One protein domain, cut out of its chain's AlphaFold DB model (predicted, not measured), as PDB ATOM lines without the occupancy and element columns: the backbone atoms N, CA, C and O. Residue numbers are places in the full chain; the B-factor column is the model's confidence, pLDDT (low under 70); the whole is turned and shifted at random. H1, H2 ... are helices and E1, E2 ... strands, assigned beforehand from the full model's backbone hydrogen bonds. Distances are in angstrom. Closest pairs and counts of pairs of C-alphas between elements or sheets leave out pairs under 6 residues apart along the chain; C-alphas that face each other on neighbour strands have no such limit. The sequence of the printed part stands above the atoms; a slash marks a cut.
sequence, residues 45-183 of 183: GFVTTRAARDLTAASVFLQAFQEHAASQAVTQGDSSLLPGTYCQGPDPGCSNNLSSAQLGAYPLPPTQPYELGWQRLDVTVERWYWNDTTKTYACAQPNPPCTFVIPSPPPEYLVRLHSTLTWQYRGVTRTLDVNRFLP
ATOM      1  N   GLY A  45     205.247 238.978 252.355       35.88
ATOM      2  CA  GLY A  45     206.542 238.388 252.759       35.88
ATOM      3  C   GLY A  45     207.252 237.549 251.681       35.88
ATOM      4  O   GLY A  45     208.481 237.499 251.599       35.88
ATOM      5  N   PHE A  46     206.486 236.914 250.792       44.06
ATOM      6  CA  PHE A  46     207.043 236.192 249.639       44.06
ATOM      7  C   PHE A  46     207.530 237.154 248.541       44.06
ATOM      8  O   PHE A  46     208.492 236.880 247.825       44.06
ATOM      9  N   VAL A  47     206.881 238.319 248.430       48.66
ATOM     10  CA  VAL A  47     207.249 239.366 247.468       48.66
ATOM     11  C   VAL A  47     208.521 240.082 247.925       48.66
ATOM     12  O   VAL A  47     209.407 240.315 247.107       48.66
ATOM     13  N   THR A  48     208.670 240.358 249.226       55.66
ATOM     14  CA  THR A  48     209.885 240.990 249.769       55.66
ATOM     15  C   THR A  48     211.101 240.071 249.718       55.66
ATOM     16  O   THR A  48     212.179 240.534 249.368       55.66
ATOM     17  N   THR A  49     210.958 238.770 249.991       60.75
ATOM     18  CA  THR A  49     212.087 237.821 249.922       60.75
ATOM     19  C   THR A  49     212.591 237.593 248.498       60.75
ATOM     20  O   THR A  49     213.804 237.508 248.297       60.75
ATOM     21  N   ARG A  50     211.705 237.529 247.494       66.56
ATOM     22  CA  ARG A  50     212.132 237.425 246.089       66.56
ATOM     23  C   ARG A  50     212.747 238.736 245.590       66.56
ATOM     24  O   ARG A  50     213.846 238.697 245.051       66.56
ATOM     25  N   ALA A  51     212.117 239.881 245.863       67.69
ATOM     26  CA  ALA A  51     212.688 241.183 245.518       67.69
ATOM     27  C   ALA A  51     214.050 241.422 246.196       67.69
ATOM     28  O   ALA A  51     214.950 241.974 245.573       67.69
ATOM     29  N   ALA A  52     214.233 240.963 247.440       72.31
ATOM     30  CA  ALA A  52     215.517 241.025 248.135       72.31
ATOM     31  C   ALA A  52     216.582 240.135 247.477       72.31
ATOM     32  O   ALA A  52     217.726 240.553 247.368       72.31
ATOM     33  N   ARG A  53     216.230 238.932 247.004       73.62
ATOM     34  CA  ARG A  53     217.167 238.070 246.258       73.62
ATOM     35  C   ARG A  53     217.607 238.705 244.944       73.62
ATOM     36  O   ARG A  53     218.797 238.687 244.651       73.62
ATOM     37  N   ASP A  54     216.668 239.282 244.199       73.38
ATOM     38  CA  ASP A  54     216.970 239.970 242.943       73.38
ATOM     39  C   ASP A  54     217.829 241.218 243.209       73.38
ATOM     40  O   ASP A  54     218.855 241.406 242.564       73.38
ATOM     41  N   LEU A  55     217.508 242.013 244.236       77.44
ATOM     42  CA  LEU A  55     218.344 243.142 244.662       77.44
ATOM     43  C   LEU A  55     219.761 242.714 245.062       77.44
ATOM     44  O   LEU A  55     220.720 243.380 244.686       77.44
ATOM     45  N   THR A  56     219.907 241.608 245.794       79.00
ATOM     46  CA  THR A  56     221.221 241.070 246.174       79.00
ATOM     47  C   THR A  56     222.002 240.583 244.957       79.00
ATOM     48  O   THR A  56     223.195 240.839 244.846       79.00
ATOM     49  N   ALA A  57     221.356 239.901 244.014       77.94
ATOM     50  CA  ALA A  57     222.014 239.464 242.787       77.94
ATOM     51  C   ALA A  57     222.438 240.659 241.912       77.94
ATOM     52  O   ALA A  57     223.557 240.682 241.403       77.94
ATOM     53  N   ALA A  58     221.577 241.673 241.795       78.00
ATOM     54  CA  ALA A  58     221.857 242.927 241.104       78.00
ATOM     55  C   ALA A  58     223.019 243.699 241.752       78.00
ATOM     56  O   ALA A  58     223.907 244.182 241.050       78.00
ATOM     57  N   SER A  59     223.055 243.779 243.087       81.00
ATOM     58  CA  SER A  59     224.119 244.477 243.812       81.00
ATOM     59  C   SER A  59     225.460 243.763 243.720       81.00
ATOM     60  O   SER A  59     226.463 244.415 243.439       81.00
ATOM     61  N   VAL A  60     225.480 242.438 243.869       81.75
ATOM     62  CA  VAL A  60     226.695 241.629 243.708       81.75
ATOM     63  C   VAL A  60     227.227 241.735 242.282       81.75
ATOM     64  O   VAL A  60     228.425 241.938 242.095       81.75
ATOM     65  N   PHE A  61     226.352 241.661 241.275       79.62
ATOM     66  CA  PHE A  61     226.744 241.854 239.881       79.62
ATOM     67  C   PHE A  61     227.382 243.229 239.663       79.62
ATOM     68  O   PHE A  61     228.485 243.315 239.127       79.62
ATOM     69  N   LEU A  62     226.725 244.303 240.112       81.06
ATOM     70  CA  LEU A  62     227.207 245.664 239.885       81.06
ATOM     71  C   LEU A  62     228.516 245.945 240.638       81.06
ATOM     72  O   LEU A  62     229.404 246.605 240.104       81.06
ATOM     73  N   GLN A  63     228.677 245.399 241.845       83.56
ATOM     74  CA  GLN A  63     229.937 245.456 242.591       83.56
ATOM     75  C   GLN A  63     231.065 244.722 241.865       83.56
ATOM     76  O   GLN A  63     232.170 245.250 241.748       83.56
ATOM     77  N   ALA A  64     230.797 243.524 241.353       80.62
ATOM     78  CA  ALA A  64     231.813 242.745 240.668       80.62
ATOM     79  C   ALA A  64     232.188 243.342 239.302       80.62
ATOM     80  O   ALA A  64     233.364 243.347 238.940       80.62
ATOM     81  N   PHE A  65     231.225 243.934 238.592       81.94
ATOM     82  CA  PHE A  65     231.474 244.762 237.410       81.94
ATOM     83  C   PHE A  65     232.428 245.924 237.734       81.94
ATOM     84  O   PHE A  65     233.429 246.123 237.049       81.94
ATOM     85  N   GLN A  66     232.161 246.657 238.818       82.75
ATOM     86  CA  GLN A  66     232.991 247.778 239.271       82.75
ATOM     87  C   GLN A  66     234.408 247.338 239.673       82.75
ATOM     88  O   GLN A  66     235.369 248.069 239.449       82.75
ATOM     89  N   GLU A  67     234.560 246.147 240.258       84.06
ATOM     90  CA  GLU A  67     235.871 245.560 240.566       84.06
ATOM     91  C   GLU A  67     236.630 245.158 239.303       84.06
ATOM     92  O   GLU A  67     237.821 245.438 239.173       84.06
ATOM     93  N   HIS A  68     235.938 244.561 238.334       82.25
ATOM     94  CA  HIS A  68     236.543 244.218 237.055       82.25
ATOM     95  C   HIS A  68     237.043 245.472 236.330       82.25
ATOM     96  O   HIS A  68     238.196 245.521 235.897       82.25
ATOM     97  N   ALA A  69     236.219 246.514 236.292       81.75
ATOM     98  CA  ALA A  69     236.574 247.807 235.733       81.75
ATOM     99  C   ALA A  69     237.796 248.427 236.425       81.75
ATOM    100  O   ALA A  69     238.734 248.862 235.761       81.75
ATOM    101  N   ALA A  70     237.829 248.401 237.760       84.50
ATOM    102  CA  ALA A  70     238.979 248.857 238.531       84.50
ATOM    103  C   ALA A  70     240.256 248.091 238.156       84.50
ATOM    104  O   ALA A  70     241.300 248.698 237.927       84.50
ATOM    105  N   SER A  71     240.169 246.762 238.022       83.75
ATOM    106  CA  SER A  71     241.309 245.926 237.627       83.75
ATOM    107  C   SER A  71     241.812 246.248 236.212       83.75
ATOM    108  O   SER A  71     243.019 246.252 235.955       83.75
ATOM    109  N   GLN A  72     240.897 246.585 235.299       82.88
ATOM    110  CA  GLN A  72     241.227 246.993 233.940       82.88
ATOM    111  C   GLN A  72     241.914 248.363 233.926       82.88
ATOM    112  O   GLN A  72     242.957 248.508 233.296       82.88
ATOM    113  N   ALA A  73     241.401 249.335 234.686       84.81
ATOM    114  CA  ALA A  73     242.017 250.655 234.806       84.81
ATOM    115  C   ALA A  73     243.449 250.580 235.358       84.81
ATOM    116  O   ALA A  73     244.342 251.243 234.839       84.81
ATOM    117  N   VAL A  74     243.694 249.714 236.348       84.50
ATOM    118  CA  VAL A  74     245.039 249.500 236.914       84.50
ATOM    119  C   VAL A  74     246.006 248.900 235.887       84.50
ATOM    120  O   VAL A  74     247.187 249.237 235.881       84.50
ATOM    121  N   THR A  75     245.534 248.004 235.018       83.12
ATOM    122  CA  THR A  75     246.398 247.264 234.079       83.12
ATOM    123  C   THR A  75     246.574 247.944 232.720       83.12
ATOM    124  O   THR A  75     247.628 247.801 232.105       83.12
ATOM    125  N   GLN A  76     245.563 248.667 232.240       83.62
ATOM    126  CA  GLN A  76     245.501 249.238 230.886       83.62
ATOM    127  C   GLN A  76     245.350 250.768 230.883       83.62
ATOM    128  O   GLN A  76     245.320 251.378 229.814       83.62
ATOM    129  N   GLY A  77     245.260 251.390 232.060       83.62
ATOM    130  CA  GLY A  77     244.966 252.810 232.220       83.62
ATOM    131  C   GLY A  77     243.468 253.105 232.188       83.62
ATOM    132  O   GLY A  77     242.657 252.336 231.670       83.62
ATOM    133  N   ASP A  78     243.084 254.253 232.728       80.81
ATOM    134  CA  ASP A  78     241.689 254.681 232.837       80.81
ATOM    135  C   ASP A  78     241.003 254.939 231.486       80.81
ATOM    136  O   ASP A  78     239.794 254.771 231.369       80.81
ATOM    137  N   SER A  79     241.764 255.258 230.436       81.88
ATOM    138  CA  SER A  79     241.252 255.375 229.062       81.88
ATOM    139  C   SER A  79     240.714 254.063 228.485       81.88
ATOM    140  O   SER A  79     240.033 254.084 227.462       81.88
ATOM    141  N   SER A  80     241.031 252.923 229.106       79.00
ATOM    142  CA  SER A  80     240.452 251.623 228.747       79.00
ATOM    143  C   SER A  80     239.001 251.469 229.212       79.00
ATOM    144  O   SER A  80     238.285 250.592 228.722       79.00
ATOM    145  N   LEU A  81     238.549 252.328 230.133       79.38
ATOM    146  CA  LEU A  81     237.173 252.347 230.591       79.38
ATOM    147  C   LEU A  81     236.301 253.020 229.533       79.38
ATOM    148  O   LEU A  81     236.330 254.236 229.360       79.38
ATOM    149  N   LEU A  82     235.512 252.220 228.826       77.44
ATOM    150  CA  LEU A  82     234.565 252.708 227.832       77.44
ATOM    151  C   LEU A  82     233.241 253.078 228.523       77.44
ATOM    152  O   LEU A  82     232.542 252.177 228.980       77.44
ATOM    153  N   PRO A  83     232.864 254.364 228.635       80.19
ATOM    154  CA  PRO A  83     231.519 254.727 229.063       80.19
ATOM    155  C   PRO A  83     230.495 254.358 227.980       80.19
ATOM    156  O   PRO A  83     230.812 254.322 226.788       80.19
ATOM    157  N   GLY A  84     229.249 254.122 228.378       79.19
ATOM    158  CA  GLY A  84     228.172 253.809 227.445       79.19
ATOM    159  C   GLY A  84     226.985 253.105 228.087       79.19
ATOM    160  O   GLY A  84     226.951 252.862 229.290       79.19
ATOM    161  N   THR A  85     226.006 252.777 227.250       80.38
ATOM    162  CA  THR A  85     224.811 252.021 227.628       80.38
ATOM    163  C   THR A  85     224.893 250.615 227.035       80.38
ATOM    164  O   THR A  85     225.034 250.474 225.816       80.38
ATOM    165  N   TYR A  86     224.771 249.596 227.888       78.25
ATOM    166  CA  TYR A  86     224.831 248.174 227.538       78.25
ATOM    167  C   TYR A  86     223.500 247.482 227.834       78.25
ATOM    168  O   TYR A  86     222.997 247.586 228.950       78.25
ATOM    169  N   CYS A  87     222.940 246.743 226.874       75.25
ATOM    170  CA  CYS A  87     221.607 246.139 227.004       75.25
ATOM    171  C   CYS A  87     221.597 244.669 226.610       75.25
ATOM    172  O   CYS A  87     222.452 244.191 225.854       75.25
ATOM    173  N   GLN A  88     220.594 243.948 227.113       68.31
ATOM    174  CA  GLN A  88     220.298 242.587 226.687       68.31
ATOM    175  C   GLN A  88     219.250 242.637 225.566       68.31
ATOM    176  O   GLN A  88     218.049 242.670 225.818       68.31
ATOM    177  N   GLY A  89     219.709 242.629 224.314       60.22
ATOM    178  CA  GLY A  89     218.844 242.611 223.130       60.22
ATOM    179  C   GLY A  89     218.861 243.911 222.314       60.22
ATOM    180  O   GLY A  89     219.575 244.854 222.657       60.22
ATOM    181  N   PRO A  90     218.122 243.945 221.190       54.03
ATOM    182  CA  PRO A  90     218.103 245.075 220.267       54.03
ATOM    183  C   PRO A  90     217.188 246.191 220.797       54.03
ATOM    184  O   PRO A  90     216.067 246.354 220.322       54.03
ATOM    185  N   ASP A  91     217.654 246.936 221.797       61.22
ATOM    186  CA  ASP A  91     216.962 248.130 222.294       61.22
ATOM    187  C   ASP A  91     217.495 249.389 221.566       61.22
ATOM    188  O   ASP A  91     218.720 249.555 221.461       61.22
ATOM    189  N   PRO A  92     216.638 250.272 221.009       52.88
ATOM    190  CA  PRO A  92     217.089 251.456 220.281       52.88
ATOM    191  C   PRO A  92     217.932 252.388 221.161       52.88
ATOM    192  O   PRO A  92     217.522 252.781 222.250       52.88
ATOM    193  N   GLY A  93     219.108 252.785 220.666       56.75
ATOM    194  CA  GLY A  93     220.044 253.638 221.410       56.75
ATOM    195  C   GLY A  93     220.999 252.875 222.331       56.75
ATOM    196  O   GLY A  93     221.755 253.508 223.064       56.75
ATOM    197  N   CYS A  94     221.003 251.541 222.271       61.19
ATOM    198  CA  CYS A  94     221.920 250.716 223.038       61.19
ATOM    199  C   CYS A  94     223.036 250.121 222.175       61.19
ATOM    200  O   CYS A  94     222.791 249.521 221.127       61.19
ATOM    201  N   SER A  95     224.281 250.289 222.617       55.81
ATOM    202  CA  SER A  95     225.440 249.681 221.972       55.81
ATOM    203  C   SER A  95     225.554 248.221 222.402       55.81
ATOM    204  O   SER A  95     225.580 247.935 223.595       55.81
ATOM    205  N   ASN A  96     225.672 247.339 221.402       51.75
ATOM    206  CA  ASN A  96     226.364 246.048 221.411       51.75
ATOM    207  C   ASN A  96     226.434 245.347 222.769       51.75
ATOM    208  O   ASN A  96     227.307 245.690 223.557       51.75
ATOM    209  N   ASN A  97     225.553 244.353 222.953       53.50
ATOM    210  CA  ASN A  97     225.600 243.242 223.908       53.50
ATOM    211  C   ASN A  97     226.404 243.481 225.201       53.50
ATOM    212  O   ASN A  97     227.614 243.708 225.176       53.50
ATOM    213  N   LEU A  98     225.779 243.166 226.337       52.41
ATOM    214  CA  LEU A  98     226.423 242.818 227.621       52.41
ATOM    215  C   LEU A  98     227.462 241.664 227.535       52.41
ATOM    216  O   LEU A  98     227.670 240.938 228.496       52.41
ATOM    217  N   SER A  99     228.109 241.441 226.394       48.81
ATOM    218  CA  SER A  99     229.249 240.554 226.208       48.81
ATOM    219  C   SER A  99     230.394 241.162 225.377       48.81
ATOM    220  O   SER A  99     231.485 240.602 225.386       48.81
ATOM    221  N   SER A 100     230.202 242.276 224.648       43.28
ATOM    222  CA  SER A 100     231.104 242.658 223.538       43.28
ATOM    223  C   SER A 100     231.874 243.971 223.694       43.28
ATOM    224  O   SER A 100     232.596 244.359 222.781       43.28
ATOM    225  N   ALA A 101     231.765 244.660 224.827       43.56
ATOM    226  CA  ALA A 101     232.421 245.950 225.032       43.56
ATOM    227  C   ALA A 101     233.185 245.976 226.357       43.56
ATOM    228  O   ALA A 101     232.744 246.621 227.295       43.56
ATOM    229  N   GLN A 102     234.297 245.231 226.401       53.50
ATOM    230  CA  GLN A 102     235.425 245.220 227.362       53.50
ATOM    231  C   GLN A 102     235.115 245.330 228.874       53.50
ATOM    232  O   GLN A 102     235.494 244.433 229.612       53.50
ATOM    233  N   LEU A 103     234.372 246.330 229.338       52.34
ATOM    234  CA  LEU A 103     233.759 246.379 230.670       52.34
ATOM    235  C   LEU A 103     232.487 245.527 230.764       52.34
ATOM    236  O   LEU A 103     232.209 244.883 231.773       52.34
ATOM    237  N   GLY A 104     231.715 245.505 229.683       48.38
ATOM    238  CA  GLY A 104     230.441 244.818 229.565       48.38
ATOM    239  C   GLY A 104     230.551 243.336 229.237       48.38
ATOM    240  O   GLY A 104     229.543 242.794 228.854       48.38
ATOM    241  N   ALA A 105     231.709 242.674 229.330       53.44
ATOM    242  CA  ALA A 105     231.811 241.213 229.155       53.44
ATOM    243  C   ALA A 105     231.592 240.420 230.459       53.44
ATOM    244  O   ALA A 105     231.734 239.195 230.483       53.44
ATOM    245  N   TYR A 106     231.275 241.118 231.554       59.19
ATOM    246  CA  TYR A 106     231.037 240.486 232.843       59.19
ATOM    247  C   TYR A 106     229.798 239.574 232.763       59.19
ATOM    248  O   TYR A 106     228.749 240.017 232.287       59.19
ATOM    249  N   PRO A 107     229.890 238.301 233.193       64.25
ATOM    250  CA  PRO A 107     228.823 237.335 232.983       64.25
ATOM    251  C   PRO A 107     227.533 237.788 233.667       64.25
ATOM    252  O   PRO A 107     227.506 238.085 234.863       64.25
ATOM    253  N   LEU A 108     226.448 237.806 232.894       67.88
ATOM    254  CA  LEU A 108     225.122 238.079 233.424       67.88
ATOM    255  C   LEU A 108     224.650 236.916 234.305       67.88
ATOM    256  O   LEU A 108     224.737 235.754 233.890       67.88
ATOM    257  N   PRO A 109     224.091 237.197 235.492       65.31
ATOM    258  CA  PRO A 109     223.419 236.187 236.286       65.31
ATOM    259  C   PRO A 109     222.244 235.584 235.506       65.31
ATOM    260  O   PRO A 109     221.510 236.310 234.823       65.31
ATOM    261  N   PRO A 110     222.023 234.265 235.616       64.94
ATOM    262  CA  PRO A 110     220.930 233.600 234.924       64.94
ATOM    263  C   PRO A 110     219.565 234.117 235.399       64.94
ATOM    264  O   PRO A 110     219.378 234.468 236.564       64.94
ATOM    265  N   THR A 111     218.580 234.088 234.498       64.69
ATOM    266  CA  THR A 111     217.174 234.462 234.757       64.69
ATOM    267  C   THR A 111     216.410 233.450 235.620       64.69
ATOM    268  O   THR A 111     215.232 233.623 235.917       64.69
ATOM    269  N   GLN A 112     217.048 232.352 236.012       63.50
ATOM    270  CA  GLN A 112     216.546 231.446 237.034       63.50
ATOM    271  C   GLN A 112     217.704 231.149 237.991       63.50
ATOM    272  O   GLN A 112     218.794 230.822 237.523       63.50
ATOM    273  N   PRO A 113     217.511 231.274 239.316       64.50
ATOM    274  CA  PRO A 113     216.248 231.482 240.037       64.50
ATOM    275  C   PRO A 113     215.769 232.950 240.143       64.50
ATOM    276  O   PRO A 113     214.800 233.201 240.862       64.50
ATOM    277  N   TYR A 114     216.438 233.901 239.480       67.69
ATOM    278  CA  TYR A 114     216.217 235.343 239.649       67.69
ATOM    279  C   TYR A 114     215.395 235.971 238.521       67.69
ATOM    280  O   TYR A 114     215.737 235.823 237.353       67.69
ATOM    281  N   GLU A 115     214.380 236.773 238.836       66.31
ATOM    282  CA  GLU A 115     213.587 237.491 237.822       66.31
ATOM    283  C   GLU A 115     214.247 238.831 237.476       66.31
ATOM    284  O   GLU A 115     213.665 239.900 237.631       66.31
ATOM    285  N   LEU A 116     215.502 238.767 237.028       64.62
ATOM    286  CA  LEU A 116     216.328 239.954 236.814       64.62
ATOM    287  C   LEU A 116     216.165 240.596 235.445       64.62
ATOM    288  O   LEU A 116     216.784 241.625 235.251       64.62
ATOM    289  N   GLY A 117     215.361 240.021 234.537       63.31
ATOM    290  CA  GLY A 117     214.982 240.576 233.225       63.31
ATOM    291  C   GLY A 117     215.891 241.703 232.726       63.31
ATOM    292  O   GLY A 117     215.427 242.839 232.650       63.31
ATOM    293  N   TRP A 118     217.183 241.406 232.530       65.88
ATOM    294  CA  TRP A 118     218.243 242.416 232.489       65.88
ATOM    295  C   TRP A 118     218.000 243.347 231.316       65.88
ATOM    296  O   TRP A 118     217.929 242.887 230.183       65.88
ATOM    297  N   GLN A 119     217.844 244.644 231.567       66.75
ATOM    298  CA  GLN A 119     217.490 245.564 230.486       66.75
ATOM    299  C   GLN A 119     218.687 246.387 230.070       66.75
ATOM    300  O   GLN A 119     219.001 246.449 228.885       66.75
ATOM    301  N   ARG A 120     219.356 247.008 231.045       79.69
ATOM    302  CA  ARG A 120     220.254 248.116 230.750       79.69
ATOM    303  C   ARG A 120     221.258 248.358 231.871       79.69
ATOM    304  O   ARG A 120     220.884 248.398 233.040       79.69
ATOM    305  N   LEU A 121     222.515 248.548 231.502       81.69
ATOM    306  CA  LEU A 121     223.592 249.034 232.353       81.69
ATOM    307  C   LEU A 121     224.144 250.310 231.716       81.69
ATOM    308  O   LEU A 121     224.754 250.252 230.650       81.69
ATOM    309  N   ASP A 122     223.922 251.451 232.353       84.62
ATOM    310  CA  ASP A 122     224.539 252.715 231.959       84.62
ATOM    311  C   ASP A 122     225.833 252.909 232.741       84.62
ATOM    312  O   ASP A 122     225.867 252.713 233.954       84.62
ATOM    313  N   VAL A 123     226.903 253.287 232.052       85.00
ATOM    314  CA  VAL A 123     228.228 253.491 232.632       85.00
ATOM    315  C   VAL A 123     228.747 254.853 232.218       85.00
ATOM    316  O   VAL A 123     228.837 255.173 231.034       85.00
ATOM    317  N   THR A 124     229.126 255.648 233.207       85.94
ATOM    318  CA  THR A 124     229.745 256.957 233.020       85.94
ATOM    319  C   THR A 124     231.092 256.977 233.725       85.94
ATOM    320  O   THR A 124     231.254 256.429 234.818       85.94
ATOM    321  N   VAL A 125     232.076 257.572 233.058       85.81
ATOM    322  CA  VAL A 125     233.458 257.662 233.528       85.81
ATOM    323  C   VAL A 125     233.842 259.131 233.523       85.81
ATOM    324  O   VAL A 125     233.740 259.800 232.495       85.81
ATOM    325  N   GLU A 126     234.267 259.641 234.671       86.75
ATOM    326  CA  GLU A 126     234.619 261.047 234.852       86.75
ATOM    327  C   GLU A 126     235.933 261.167 235.613       86.75
ATOM    328  O   GLU A 126     236.134 260.497 236.622       86.75
ATOM    329  N   ARG A 127     236.811 262.075 235.189       87.81
ATOM    330  CA  ARG A 127     238.001 262.432 235.967       87.81
ATOM    331  C   ARG A 127     237.669 263.562 236.936       87.81
ATOM    332  O   ARG A 127     237.096 264.584 236.556       87.81
ATOM    333  N   TRP A 128     238.033 263.357 238.191       89.50
ATOM    334  CA  TRP A 128     237.856 264.282 239.298       89.50
ATOM    335  C   TRP A 128     239.227 264.733 239.762       89.50
ATOM    336  O   TRP A 128     240.036 263.917 240.174       89.50
ATOM    337  N   TYR A 129     239.492 266.027 239.704       90.38
ATOM    338  CA  TYR A 129     240.810 266.593 239.958       90.38
ATOM    339  C   TYR A 129     240.879 267.185 241.360       90.38
ATOM    340  O   TYR A 129     239.888 267.717 241.869       90.38
ATOM    341  N   TRP A 130     242.047 267.102 241.990       90.50
ATOM    342  CA  TRP A 130     242.293 267.744 243.270       90.50
ATOM    343  C   TRP A 130     242.266 269.267 243.110       90.50
ATOM    344  O   TRP A 130     243.044 269.847 242.348       90.50
ATOM    345  N   ASN A 131     241.364 269.930 243.835       88.44
ATOM    346  CA  ASN A 131     241.293 271.383 243.886       88.44
ATOM    347  C   ASN A 131     242.027 271.895 245.128       88.44
ATOM    348  O   ASN A 131     241.536 271.781 246.254       88.44
ATOM    349  N   ASP A 132     243.175 272.537 244.921       85.25
ATOM    350  CA  ASP A 132     243.986 273.070 246.015       85.25
ATOM    351  C   ASP A 132     243.361 274.243 246.769       85.25
ATOM    352  O   ASP A 132     243.769 274.513 247.900       85.25
ATOM    353  N   THR A 133     242.378 274.923 246.183       87.06
ATOM    354  CA  THR A 133     241.680 276.042 246.829       87.06
ATOM    355  C   THR A 133     240.638 275.528 247.813       87.06
ATOM    356  O   THR A 133     240.560 276.009 248.940       87.06
ATOM    357  N   THR A 134     239.845 274.533 247.406       87.75
ATOM    358  CA  THR A 134     238.775 273.967 248.244       87.75
ATOM    359  C   THR A 134     239.232 272.773 249.076       87.75
ATOM    360  O   THR A 134     238.508 272.366 249.978       87.75
ATOM    361  N   LYS A 135     240.422 272.223 248.795       89.19
ATOM    362  CA  LYS A 135     240.957 270.993 249.404       89.19
ATOM    363  C   LYS A 135     240.007 269.801 249.248       89.19
ATOM    364  O   LYS A 135     239.813 269.014 250.170       89.19
ATOM    365  N   THR A 136     239.403 269.684 248.066       89.31
ATOM    366  CA  THR A 136     238.464 268.612 247.707       89.31
ATOM    367  C   THR A 136     238.669 268.175 246.263       89.31
ATOM    368  O   THR A 136     239.075 268.974 245.420       89.31
ATOM    369  N   TYR A 137     238.309 266.931 245.944       89.12
ATOM    370  CA  TYR A 137     238.171 266.499 244.555       89.12
ATOM    371  C   TYR A 137     236.949 267.156 243.908       89.12
ATOM    372  O   TYR A 137     235.871 267.194 244.502       89.12
ATOM    373  N   ALA A 138     237.116 267.666 242.689       87.94
ATOM    374  CA  ALA A 138     236.052 268.282 241.907       87.94
ATOM    375  C   ALA A 138     236.062 267.741 240.476       87.94
ATOM    376  O   ALA A 138     237.117 267.586 239.859       87.94
ATOM    377  N   CYS A 139     234.880 267.463 239.934       86.69
ATOM    378  CA  CYS A 139     234.768 267.082 238.535       86.69
ATOM    379  C   CYS A 139     235.034 268.293 237.632       86.69
ATOM    380  O   CYS A 139     234.679 269.428 237.978       86.69
ATOM    381  N   ALA A 140     235.686 268.055 236.492       81.38
ATOM    382  CA  ALA A 140     236.134 269.101 235.576       81.38
ATOM    383  C   ALA A 140     235.252 269.241 234.328       81.38
ATOM    384  O   ALA A 140     234.631 268.284 233.869       81.38
ATOM    385  N   GLN A 141     235.224 270.450 233.762       75.19
ATOM    386  CA  GLN A 141     234.594 270.710 232.464       75.19
ATOM    387  C   GLN A 141     235.225 269.846 231.351       75.19
ATOM    388  O   GLN A 141     236.422 269.558 231.418       75.19
ATOM    389  N   PRO A 142     234.459 269.434 230.317       62.53
ATOM    390  CA  PRO A 142     233.160 269.980 229.894       62.53
ATOM    391  C   PRO A 142     231.912 269.250 230.419       62.53
ATOM    392  O   PRO A 142     230.807 269.635 230.046       62.53
ATOM    393  N   ASN A 143     232.042 268.214 231.249       67.88
ATOM    394  CA  ASN A 143     230.898 267.380 231.638       67.88
ATOM    395  C   ASN A 143     229.974 268.134 232.611       67.88
ATOM    396  O   ASN A 143     230.417 268.474 233.695       67.88
ATOM    397  N   PRO A 144     228.698 268.423 232.313       67.00
ATOM    398  CA  PRO A 144     227.799 269.030 233.300       67.00
ATOM    399  C   PRO A 144     227.520 268.045 234.454       67.00
ATOM    400  O   PRO A 144     227.346 266.860 234.178       67.00
ATOM    401  N   PRO A 145     227.422 268.483 235.728       72.62
ATOM    402  CA  PRO A 145     227.428 269.859 236.235       72.62
ATOM    403  C   PRO A 145     228.827 270.379 236.631       72.62
ATOM    404  O   PRO A 145     228.939 271.264 237.476       72.62
ATOM    405  N   CYS A 146     229.902 269.825 236.077       79.38
ATOM    406  CA  CYS A 146     231.265 270.141 236.477       79.38
ATOM    407  C   CYS A 146     231.664 271.576 236.145       79.38
ATOM    408  O   CYS A 146     231.471 272.064 235.032       79.38
ATOM    409  N   THR A 147     232.267 272.244 237.124       80.69
ATOM    410  CA  THR A 147     232.680 273.652 237.032       80.69
ATOM    411  C   THR A 147     234.174 273.850 237.254       80.69
ATOM    412  O   THR A 147     234.659 274.973 237.138       80.69
ATOM    413  N   PHE A 148     234.919 272.794 237.595       82.81
ATOM    414  CA  PHE A 148     236.350 272.913 237.843       82.81
ATOM    415  C   PHE A 148     237.116 273.075 236.524       82.81
ATOM    416  O   PHE A 148     236.959 272.279 235.595       82.81
ATOM    417  N   VAL A 149     237.949 274.113 236.456       83.94
ATOM    418  CA  VAL A 149     238.877 274.347 235.347       83.94
ATOM    419  C   VAL A 149     240.209 273.709 235.715       83.94
ATOM    420  O   VAL A 149     240.794 274.053 236.740       83.94
ATOM    421  N   ILE A 150     240.681 272.777 234.888       84.06
ATOM    422  CA  ILE A 150     241.916 272.029 235.140       84.06
ATOM    423  C   ILE A 150     243.113 272.984 234.971       84.06
ATOM    424  O   ILE A 150     243.301 273.512 233.871       84.06
ATOM    425  N   PRO A 151     243.923 273.227 236.019       82.25
ATOM    426  CA  PRO A 151     245.130 274.034 235.886       82.25
ATOM    427  C   PRO A 151     246.210 273.285 235.086       82.25
ATOM    428  O   PRO A 151     246.162 272.066 234.941       82.25
ATOM    429  N   SER A 152     247.187 274.017 234.540       83.25
ATOM    430  CA  SER A 152     248.343 273.445 233.836       83.25
ATOM    431  C   SER A 152     249.618 273.665 234.665       83.25
ATOM    432  O   SER A 152     249.903 274.822 234.987       83.25
ATOM    433  N   PRO A 153     250.394 272.616 235.009       84.56
ATOM    434  CA  PRO A 153     250.150 271.195 234.732       84.56
ATOM    435  C   PRO A 153     248.950 270.630 235.521       84.56
ATOM    436  O   PRO A 153     248.617 271.168 236.579       84.56
ATOM    437  N   PRO A 154     248.295 269.564 235.015       82.06
ATOM    438  CA  PRO A 154     247.130 268.986 235.673       82.06
ATOM    439  C   PRO A 154     247.507 268.424 237.052       82.06
ATOM    440  O   PRO A 154     248.546 267.770 237.177       82.06
ATOM    441  N   PRO A 155     246.679 268.669 238.080       86.12
ATOM    442  CA  PRO A 155     246.896 268.134 239.415       86.12
ATOM    443  C   PRO A 155     246.545 266.639 239.454       86.12
ATOM    444  O   PRO A 155     246.053 266.072 238.472       86.12
ATOM    445  N   GLU A 156     246.771 266.015 240.610       88.94
ATOM    446  CA  GLU A 156     246.305 264.655 240.897       88.94
ATOM    447  C   GLU A 156     244.803 264.517 240.606       88.94
ATOM    448  O   GLU A 156     244.023 265.456 240.809       88.94
ATOM    449  N   TYR A 157     244.398 263.350 240.112       89.25
ATOM    450  CA  TYR A 157     243.007 263.058 239.812       89.25
ATOM    451  C   TYR A 157     242.621 261.655 240.266       89.25
ATOM    452  O   TYR A 157     243.446 260.755 240.308       89.25
ATOM    453  N   LEU A 158     241.335 261.493 240.558       90.88
ATOM    454  CA  LEU A 158     240.658 260.215 240.710       90.88
ATOM    455  C   LEU A 158     239.728 260.006 239.522       90.88
ATOM    456  O   LEU A 158     239.206 260.958 238.938       90.88
ATOM    457  N   VAL A 159     239.451 258.754 239.194       88.88
ATOM    458  CA  VAL A 159     238.479 258.399 238.161       88.88
ATOM    459  C   VAL A 159     237.207 257.912 238.831       88.88
ATOM    460  O   VAL A 159     237.194 256.890 239.510       88.88
ATOM    461  N   ARG A 160     236.112 258.642 238.645       89.19
ATOM    462  CA  ARG A 160     234.780 258.222 239.063       89.19
ATOM    463  C   ARG A 160     234.183 257.322 237.991       89.19
ATOM    464  O   ARG A 160     233.925 257.767 236.876       89.19
ATOM    465  N   LEU A 161     233.907 256.082 238.367       87.19
ATOM    466  CA  LEU A 161     233.109 255.140 237.603       87.19
ATOM    467  C   LEU A 161     231.713 255.073 238.224       87.19
ATOM    468  O   LEU A 161     231.527 254.555 239.327       87.19
ATOM    469  N   HIS A 162     230.726 255.613 237.523       87.88
ATOM    470  CA  HIS A 162     229.331 255.552 237.932       87.88
ATOM    471  C   HIS A 162     228.578 254.578 237.034       87.88
ATOM    472  O   HIS A 162     228.669 254.654 235.808       87.88
ATOM    473  N   SER A 163     227.857 253.644 237.648       85.19
ATOM    474  CA  SER A 163     227.068 252.657 236.924       85.19
ATOM    475  C   SER A 163     225.651 252.572 237.456       85.19
ATOM    476  O   SER A 163     225.449 252.455 238.666       85.19
ATOM    477  N   THR A 164     224.697 252.563 236.532       86.88
ATOM    478  CA  THR A 164     223.270 252.419 236.801       86.88
ATOM    479  C   THR A 164     222.783 251.133 236.166       86.88
ATOM    480  O   THR A 164     222.750 250.993 234.945       86.88
ATOM    481  N   LEU A 165     222.397 250.178 237.001       82.94
ATOM    482  CA  LEU A 165     221.782 248.936 236.570       82.94
ATOM    483  C   LEU A 165     220.262 249.072 236.608       82.94
ATOM    484  O   LEU A 165     219.697 249.381 237.653       82.94
ATOM    485  N   THR A 166     219.604 248.764 235.494       83.25
ATOM    486  CA  THR A 166     218.147 248.769 235.361       83.25
ATOM    487  C   THR A 166     217.627 247.381 235.005       83.25
ATOM    488  O   THR A 166     218.083 246.747 234.046       83.25
ATOM    489  N   TRP A 167     216.629 246.922 235.759       79.12
ATOM    490  CA  TRP A 167     215.940 245.659 235.514       79.12
ATOM    491  C   TRP A 167     214.436 245.751 235.756       79.12
ATOM    492  O   TRP A 167     213.945 246.711 236.348       79.12
ATOM    493  N   GLN A 168     213.692 244.733 235.320       75.00
ATOM    494  CA  GLN A 168     212.265 244.610 235.603       75.00
ATOM    495  C   GLN A 168     211.970 243.425 236.511       75.00
ATOM    496  O   GLN A 168     212.324 242.294 236.203       75.00
ATOM    497  N   TYR A 169     211.222 243.688 237.582       73.88
ATOM    498  CA  TYR A 169     210.623 242.665 238.430       73.88
ATOM    499  C   TYR A 169     209.102 242.734 238.293       73.88
ATOM    500  O   TYR A 169     208.490 243.732 238.679       73.88
ATOM    501  N   ARG A 170     208.481 241.690 237.724       73.19
ATOM    502  CA  ARG A 170     207.024 241.624 237.473       73.19
ATOM    503  C   ARG A 170     206.453 242.862 236.754       73.19
ATOM    504  O   ARG A 170     205.390 243.359 237.116       73.19
ATOM    505  N   GLY A 171     207.177 243.376 235.760       72.88
ATOM    506  CA  GLY A 171     206.784 244.563 234.987       72.88
ATOM    507  C   GLY A 171     207.043 245.906 235.681       72.88
ATOM    508  O   GLY A 171     206.741 246.948 235.109       72.88
ATOM    509  N   VAL A 172     207.619 245.908 236.888       75.75
ATOM    510  CA  VAL A 172     208.048 247.126 237.585       75.75
ATOM    511  C   VAL A 172     209.536 247.348 237.348       75.75
ATOM    512  O   VAL A 172     210.352 246.500 237.715       75.75
ATOM    513  N   THR A 173     209.886 248.504 236.785       81.00
ATOM    514  CA  THR A 173     211.278 248.925 236.603       81.00
ATOM    515  C   THR A 173     211.940 249.213 237.947       81.00
ATOM    516  O   THR A 173     211.375 249.881 238.817       81.00
ATOM    517  N   ARG A 174     213.155 248.703 238.112       81.25
ATOM    518  CA  ARG A 174     214.024 248.884 239.270       81.25
ATOM    519  C   ARG A 174     215.381 249.377 238.797       81.25
ATOM    520  O   ARG A 174     215.849 248.956 237.742       81.25
ATOM    521  N   THR A 175     215.988 250.246 239.592       84.31
ATOM    522  CA  THR A 175     217.307 250.815 239.324       84.31
ATOM    523  C   THR A 175     218.213 250.639 240.534       84.31
ATOM    524  O   THR A 175     217.758 250.670 241.681       84.31
ATOM    525  N   LEU A 176     219.498 250.430 240.272       84.50
ATOM    526  CA  LEU A 176     220.551 250.406 241.272       84.50
ATOM    527  C   LEU A 176     221.722 251.238 240.768       84.50
ATOM    528  O   LEU A 176     222.281 250.949 239.714       84.50
ATOM    529  N   ASP A 177     222.110 252.221 241.567       87.12
ATOM    530  CA  ASP A 177     223.203 253.135 241.269       87.12
ATOM    531  C   ASP A 177     224.401 252.839 242.161       87.12
ATOM    532  O   ASP A 177     224.284 252.761 243.386       87.12
ATOM    533  N   VAL A 178     225.577 252.715 241.552       85.81
ATOM    534  CA  VAL A 178     226.845 252.571 242.268       85.81
ATOM    535  C   VAL A 178     227.843 253.585 241.734       85.81
ATOM    536  O   VAL A 178     227.929 253.845 240.535       85.81
ATOM    537  N   ASN A 179     228.594 254.183 242.654       86.69
ATOM    538  CA  ASN A 179     229.754 255.006 242.352       86.69
ATOM    539  C   ASN A 179     230.991 254.332 242.937       86.69
ATOM    540  O   ASN A 179     230.974 253.910 244.095       86.69
ATOM    541  N   ARG A 180     232.073 254.307 242.166       87.38
ATOM    542  CA  ARG A 180     233.407 253.956 242.640       87.38
ATOM    543  C   ARG A 180     234.392 255.025 242.203       87.38
ATOM    544  O   ARG A 180     234.311 255.511 241.081       87.38
ATOM    545  N   PHE A 181     235.322 255.365 243.084       88.31
ATOM    546  CA  PHE A 181     236.464 256.205 242.750       88.31
ATOM    547  C   PHE A 181     237.706 255.323 242.658       88.31
ATOM    548  O   PHE A 181     237.963 254.516 243.553       88.31
ATOM    549  N   LEU A 182     238.423 255.445 241.548       87.62
ATOM    550  CA  LEU A 182     239.669 254.750 241.259       87.62
ATOM    551  C   LEU A 182     240.828 255.747 241.405       87.62
ATOM    552  O   LEU A 182     240.648 256.902 241.003       87.62
ATOM    553  N   PRO A 183     241.958 255.332 242.000       81.12
ATOM    554  CA  PRO A 183     243.176 256.132 242.031       81.12
ATOM    555  C   PRO A 183     243.821 256.263 240.647       81.12
ATOM    556  O   PRO A 183     243.504 255.437 239.757       81.12
TER     557      PRO A 183
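Overview. This is residues 45 to 183 of the 183 residues of an uncharacterized protein of Armatimonadetes bacterium 13_1_40CM_3_65_7 (UniProt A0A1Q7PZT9). One long helix, H1, packs over E4 and E5 on one face of a twisted sheet whose long strands are E2, E4 and E5, while the short strands E1 and E3 sit on one side of E2, E1 beside residues 119 to 123 and E3 beside residues 128 to 131. The 139 printed residues, with H1 E1 E2 E3 E4 E5 in order, are mixed in class; the branched sheet is antiparallel. The whole is only just compact, close to loose (radius of gyration of the C-alphas 17.2 A), and elongated, 55 by 33 by 28 A.

Along the chain. H1, residues 45 to 76, spans 46.0 A from C-alpha 45 at (206.542, 238.388, 252.759). E1 is residues 84 to 87, E2 118 to 131 (38.7 A), E3 136 to 139, E4 157 to 169 (38.3 A), E5 172 to 182, ending at (239.669, 254.750, 241.259).

Arrangement. H1, with every O i to N i+4 pair within hydrogen-bond range, is on the sheet over E4 and E5, height 8.6 A. Hairpins E1 and E2 (N 86 and O 121, 2.8 A) and E2 and E3 (N 129 and O 138, 2.8 A) form a meander, successive antiparallel neighbours.

Size, cuts and confidence. The printed part has no cut; links E1 to E2 and E3 to E4 are long. Residues 45 to 51, 88 to 119 and 142 to 144 have pLDDT under 70.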